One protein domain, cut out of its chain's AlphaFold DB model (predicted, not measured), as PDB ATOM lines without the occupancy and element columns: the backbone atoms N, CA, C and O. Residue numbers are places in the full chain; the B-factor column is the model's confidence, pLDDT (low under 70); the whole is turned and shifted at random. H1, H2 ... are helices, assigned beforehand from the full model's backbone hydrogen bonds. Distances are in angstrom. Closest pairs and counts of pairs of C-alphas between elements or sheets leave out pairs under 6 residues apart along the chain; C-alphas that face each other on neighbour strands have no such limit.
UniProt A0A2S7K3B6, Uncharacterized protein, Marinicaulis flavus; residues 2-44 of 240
ATOM      1  N   ALA A   2    -132.021 -55.239  99.244       54.78
ATOM      2  CA  ALA A   2    -132.622 -55.577  97.930       54.78
ATOM      3  C   ALA A   2    -132.131 -54.676  96.771       54.78
ATOM      4  O   ALA A   2    -131.607 -55.175  95.786       54.78
ATOM      5  N   ARG A   3    -132.155 -53.345  96.948       53.47
ATOM      6  CA  ARG A   3    -131.629 -52.384  95.952       53.47
ATOM      7  C   ARG A   3    -130.124 -52.509  95.663       53.47
ATOM      8  O   ARG A   3    -129.664 -52.028  94.640       53.47
ATOM      9  N   GLU A   4    -129.356 -53.124  96.563       54.03
ATOM     10  CA  GLU A   4    -127.918 -53.377  96.360       54.03
ATOM     11  C   GLU A   4    -127.669 -54.675  95.577       54.03
ATOM     12  O   GLU A   4    -126.632 -54.793  94.936       54.03
ATOM     13  N   LEU A   5    -128.618 -55.622  95.593       59.97
ATOM     14  CA  LEU A   5    -128.579 -56.848  94.784       59.97
ATOM     15  C   LEU A   5    -128.999 -56.596  93.325       59.97
ATOM     16  O   LEU A   5    -128.601 -57.345  92.444       59.97
ATOM     17  N   GLU A   6    -129.771 -55.536  93.074       58.03
ATOM     18  CA  GLU A   6    -130.232 -55.121  91.737       58.03
ATOM     19  C   GLU A   6    -129.257 -54.158  91.030       58.03
ATOM     20  O   GLU A   6    -129.466 -53.782  89.876       58.03
ATOM     21  N   ALA A   7    -128.187 -53.738  91.713       56.59
ATOM     22  CA  ALA A   7    -127.222 -52.787  91.180       56.59
ATOM     23  C   ALA A   7    -126.494 -53.374  89.954       56.59
ATOM     24  O   ALA A   7    -125.652 -54.259  90.085       56.59
ATOM     25  N   GLY A   8    -126.812 -52.853  88.764       68.88
ATOM     26  CA  GLY A   8    -126.208 -53.255  87.488       68.88
ATOM     27  C   GLY A   8    -127.136 -54.005  86.526       68.88
ATOM     28  O   GLY A   8    -126.710 -54.275  85.407       68.88
ATOM     29  N   PHE A   9    -128.382 -54.303  86.917       75.69
ATOM     30  CA  PHE A   9    -129.373 -54.935  86.038       75.69
ATOM     31  C   PHE A   9    -130.321 -53.910  85.409       75.69
ATOM     32  O   PHE A   9    -130.815 -53.000  86.080       75.69
ATOM     33  N   GLU A  10    -130.627 -54.086  84.124       83.94
ATOM     34  CA  GLU A  10    -131.673 -53.311  83.454       83.94
ATOM     35  C   GLU A  10    -133.049 -53.954  83.676       83.94
ATOM     36  O   GLU A  10    -133.175 -55.177  83.732       83.94
ATOM     37  N   HIS A  11    -134.093 -53.127  83.788       87.56
ATOM     38  CA  HIS A  11    -135.479 -53.596  83.808       87.56
ATOM     39  C   HIS A  11    -136.031 -53.604  82.383       87.56
ATOM     40  O   HIS A  11    -136.272 -52.550  81.792       87.56
ATOM     41  N   VAL A  12    -136.219 -54.795  81.826       89.69
ATOM     42  CA  VAL A  12    -136.569 -54.991  80.421       89.69
ATOM     43  C   VAL A  12    -138.088 -55.175  80.275       89.69
ATOM     44  O   VAL A  12    -138.668 -56.049  80.928       89.69
ATOM     45  N   PRO A  13    -138.750 -54.375  79.419       90.62
ATOM     46  CA  PRO A  13    -140.161 -54.546  79.080       90.62
ATOM     47  C   PRO A  13    -140.427 -55.908  78.415       90.62
ATOM     48  O   PRO A  13    -139.659 -56.327  77.548       90.62
ATOM     49  N   ILE A  14    -141.546 -56.561  78.743       88.56
ATOM     50  CA  ILE A  14    -142.009 -57.768  78.036       88.56
ATOM     51  C   ILE A  14    -143.262 -57.411  77.248       88.56
ATOM     52  O   ILE A  14    -144.251 -56.950  77.813       88.56
ATOM     53  N   ARG A  15    -143.237 -57.619  75.929       87.38
ATOM     54  CA  ARG A  15    -144.407 -57.360  75.082       87.38
ATOM     55  C   ARG A  15    -145.347 -58.559  75.110       87.38
ATOM     56  O   ARG A  15    -144.904 -59.701  74.954       87.38
ATOM     57  N   SER A  16    -146.644 -58.287  75.247       86.50
ATOM     58  CA  SER A  16    -147.686 -59.314  75.191       86.50
ATOM     59  C   SER A  16    -147.664 -60.066  73.855       86.50
ATOM     60  O   SER A  16    -147.242 -59.534  72.824       86.50
ATOM     61  N   THR A  17    -148.129 -61.317  73.856       87.06
ATOM     62  CA  THR A  17    -148.184 -62.137  72.637       87.06
ATOM     63  C   THR A  17    -148.985 -61.444  71.539       87.06
ATOM     64  O   THR A  17    -148.476 -61.289  70.435       87.06
ATOM     65  N   ILE A  18    -150.179 -60.929  71.859       87.62
ATOM     66  CA  ILE A  18    -151.049 -60.256  70.883       87.62
ATOM     67  C   ILE A  18    -150.380 -59.042  70.221       87.62
ATOM     68  O   ILE A  18    -150.570 -58.826  69.029       87.62
ATOM     69  N   TYR A  19    -149.544 -58.298  70.954       87.31
ATOM     70  CA  TYR A  19    -148.812 -57.153  70.408       87.31
ATOM     71  C   TYR A  19    -147.834 -57.564  69.299       87.31
ATOM     72  O   TYR A  19    -147.625 -56.823  68.340       87.31
ATOM     73  N   ARG A  20    -147.221 -58.745  69.416       86.44
ATOM     74  CA  ARG A  20    -146.215 -59.229  68.461       86.44
ATOM     75  C   ARG A  20    -146.803 -60.105  67.357       86.44
ATOM     76  O   ARG A  20    -146.252 -60.112  66.261       86.44
ATOM     77  N   SER A  21    -147.930 -60.776  67.605       88.00
ATOM     78  CA  SER A  21    -148.574 -61.687  66.643       88.00
ATOM     79  C   SER A  21    -148.965 -61.039  65.309       88.00
ATOM     80  O   SER A  21    -149.189 -61.745  64.333       88.00
ATOM     81  N   GLY A  22    -149.061 -59.706  65.239       83.44
ATOM     82  CA  GLY A  22    -149.283 -58.994  63.974       83.44
ATOM     83  C   GLY A  22    -148.053 -58.936  63.057       83.44
ATOM     84  O   GLY A  22    -148.192 -58.640  61.875       83.44
ATOM     85  N   ALA A  23    -146.857 -59.206  63.590       86.69
ATOM     86  CA  ALA A  23    -145.588 -59.171  62.861       86.69
ATOM     87  C   ALA A  23    -144.863 -60.530  62.832       86.69
ATOM     88  O   ALA A  23    -144.037 -60.764  61.953       86.69
ATOM     89  N   GLU A  24    -145.151 -61.415  63.787       86.44
ATOM     90  CA  GLU A  24    -144.468 -62.696  63.991       86.44
ATOM     91  C   GLU A  24    -145.500 -63.819  64.189       86.44
ATOM     92  O   GLU A  24    -146.525 -63.601  64.830       86.44
ATOM     93  N   ASP A  25    -145.230 -65.034  63.696       86.31
ATOM     94  CA  ASP A  25    -146.093 -66.193  63.964       86.31
ATOM     95  C   ASP A  25    -145.974 -66.597  65.449       86.31
ATOM     96  O   ASP A  25    -144.898 -67.037  65.883       86.31
ATOM     97  N   PRO A  26    -147.058 -66.496  66.245       85.38
ATOM     98  CA  PRO A  26    -147.003 -66.767  67.676       85.38
ATOM     99  C   PRO A  26    -146.694 -68.229  68.022       85.38
ATOM    100  O   PRO A  26    -146.324 -68.506  69.160       85.38
ATOM    101  N   THR A  27    -146.824 -69.162  67.075       86.56
ATOM    102  CA  THR A  27    -146.546 -70.593  67.285       86.56
ATOM    103  C   THR A  27    -145.069 -70.956  67.130       86.56
ATOM    104  O   THR A  27    -144.653 -72.036  67.544       86.56
ATOM    105  N   THR A  28    -144.265 -70.051  66.566       77.25
ATOM    106  CA  THR A  28    -142.848 -70.293  66.240       77.25
ATOM    107  C   THR A  28    -141.880 -69.491  67.117       77.25
ATOM    108  O   THR A  28    -140.665 -69.566  66.936       77.25
ATOM    109  N   PHE A  29    -142.400 -68.702  68.064       67.81
ATOM    110  CA  PHE A  29    -141.664 -67.602  68.683       67.81
ATOM    111  C   PHE A  29    -140.836 -67.970  69.931       67.81
ATOM    112  O   PHE A  29    -141.286 -68.713  70.798       67.81
ATOM    113  N   THR A  30    -139.666 -67.326  70.069       71.69
ATOM    114  CA  THR A  30    -138.856 -67.231  71.302       71.69
ATOM    115  C   THR A  30    -139.366 -66.093  72.186       71.69
ATOM    116  O   THR A  30    -139.043 -64.941  71.889       71.69
ATOM    117  N   HIS A  31    -140.149 -66.384  73.232       78.69
ATOM    118  CA  HIS A  31    -140.831 -65.398  74.086       78.69
ATOM    119  C   HIS A  31    -139.897 -64.225  74.471       78.69
ATOM    120  O   HIS A  31    -138.711 -64.435  74.710       78.69
ATOM    121  N   ASP A  32    -140.390 -62.983  74.608       84.12
ATOM    122  CA  ASP A  32    -139.541 -61.872  75.098       84.12
ATOM    123  C   ASP A  32    -138.985 -62.193  76.507       84.12
ATOM    124  O   ASP A  32    -137.929 -61.708  76.903       84.12
ATOM    125  N   PHE A  33    -139.655 -63.105  77.219       84.69
ATOM    126  CA  PHE A  33    -139.179 -63.719  78.459       84.69
ATOM    127  C   PHE A  33    -137.937 -64.604  78.263       84.69
ATOM    128  O   PHE A  33    -137.040 -64.564  79.096       84.69
ATOM    129  N   ASP A  34    -137.820 -65.342  77.158       85.12
ATOM    130  CA  ASP A  34    -136.621 -66.138  76.859       85.12
ATOM    131  C   ASP A  34    -135.408 -65.223  76.653       85.12
ATOM    132  O   ASP A  34    -134.315 -65.496  77.153       85.12
ATOM    133  N   LYS A  35    -135.612 -64.084  75.974       83.06
ATOM    134  CA  LYS A  35    -134.576 -63.049  75.801       83.06
ATOM    135  C   LYS A  35    -134.191 -62.416  77.135       83.06
ATOM    136  O   LYS A  35    -133.003 -62.226  77.391       83.06
ATOM    137  N   LEU A  36    -135.178 -62.123  77.985       88.12
ATOM    138  CA  LEU A  36    -134.950 -61.635  79.342       88.12
ATOM    139  C   LEU A  36    -134.066 -62.612  80.129       88.12
ATOM    140  O   LEU A  36    -132.998 -62.214  80.596       88.12
ATOM    141  N   VAL A  37    -134.457 -63.890  80.198       86.69
ATOM    142  CA  VAL A  37    -133.701 -64.944  80.896       86.69
ATOM    143  C   VAL A  37    -132.278 -65.061  80.344       86.69
ATOM    144  O   VAL A  37    -131.328 -65.115  81.121       86.69
ATOM    145  N   ALA A  38    -132.108 -65.042  79.018       87.44
ATOM    146  CA  ALA A  38    -130.794 -65.139  78.381       87.44
ATOM    147  C   ALA A  38    -129.885 -63.929  78.664       87.44
ATOM    148  O   ALA A  38    -128.667 -64.083  78.738       87.44
ATOM    149  N   SER A  39    -130.458 -62.732  78.823       87.62
ATOM    150  CA  SER A  39    -129.697 -61.509  79.113       87.62
ATOM    151  C   SER A  39    -129.227 -61.392  80.566       87.62
ATOM    152  O   SER A  39    -128.328 -60.604  80.847       87.62
ATOM    153  N   GLY A  40    -129.836 -62.141  81.492       86.19
ATOM    154  CA  GLY A  40    -129.595 -62.007  82.932       86.19
ATOM    155  C   GLY A  40    -130.179 -60.733  83.560       86.19
ATOM    156  O   GLY A  40    -129.957 -60.507  84.743       86.19
ATOM    157  N   ASN A  41    -130.919 -59.919  82.800       90.31
ATOM    158  CA  ASN A  41    -131.605 -58.718  83.281       90.31
ATOM    159  C   ASN A  41    -132.895 -59.044  84.056       90.31
ATOM    160  O   ASN A  41    -133.325 -60.196  84.138       90.31
ATOM    161  N   LEU A  42    -133.535 -58.012  84.614       90.12
ATOM    162  CA  LEU A  42    -134.789 -58.127  85.365       90.12
ATOM    163  C   LEU A  42    -135.986 -57.755  84.487       90.12
ATOM    164  O   LEU A  42    -135.904 -56.872  83.640       90.12
ATOM    165  N   GLY A  43    -137.116 -58.436  84.671       90.44
ATOM    166  CA  GLY A  43    -138.354 -58.072  83.984       90.44
ATOM    167  C   GLY A  43    -138.935 -56.784  84.562       90.44
ATOM    168  O   GLY A  43    -138.884 -56.558  85.771       90.44
ATOM    169  N   LEU A  44    -139.517 -55.937  83.717       91.12
ATOM    170  CA  LEU A  44    -140.239 -54.759  84.185       91.12
ATOM    171  C   LEU A  44    -141.509 -55.183  84.952       91.12
ATOM    172  O   LEU A  44    -142.472 -55.661  84.357       91.12
TER     173      LEU A  44
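Overview. This is residues 2 to 44 of the 240 residues of an uncharacterized protein of Marinicaulis flavus (UniProt A0A2S7K3B6). With little regular structure, the printed part is a long rod of mostly unnamed chain: H1 is at one end, an extended stretch runs to H2 near the other, and the chain folds back through H3 until residues 42 to 43 pair beside residues 11 to 12, making a long narrow loop. The 43 printed residues have three named helices, H1, H2 and H3, and no named strand; the class is all helix, with 16 residues in named elements. The whole is loose, with a radius of gyration of the C-alphas of 12.8 A and spans of 39 by 16 by 12 A.

Along the chain. Find C-alpha 2 at (-132.622, -55.577, 97.930), where H1, residues 2 to 5, begins; it is 5.3 A long. H2, residues 17 to 20, measures 5.5 A. H3, residues 32 to 39, runs 10.6 A to C-alpha 39 at (-129.697, -61.509, 79.113).

Arrangement. Look at residues 11 to 12 and 42 to 43, a short parallel pairing. The three helices are apart from one another. In H3 every O i to N i+4 pair is within hydrogen-bond range; H1 and H2 are too short for such a pair.

Size, cuts and confidence. The C-alphas of Glu 4 and Asp 25, the two farthest apart, are 39.3 A apart. The printed part has no cut, and both links are long, 11 residues each. Mean pLDDT of the printed part is 80.9; residues 2 to 8 and 29 are under 70.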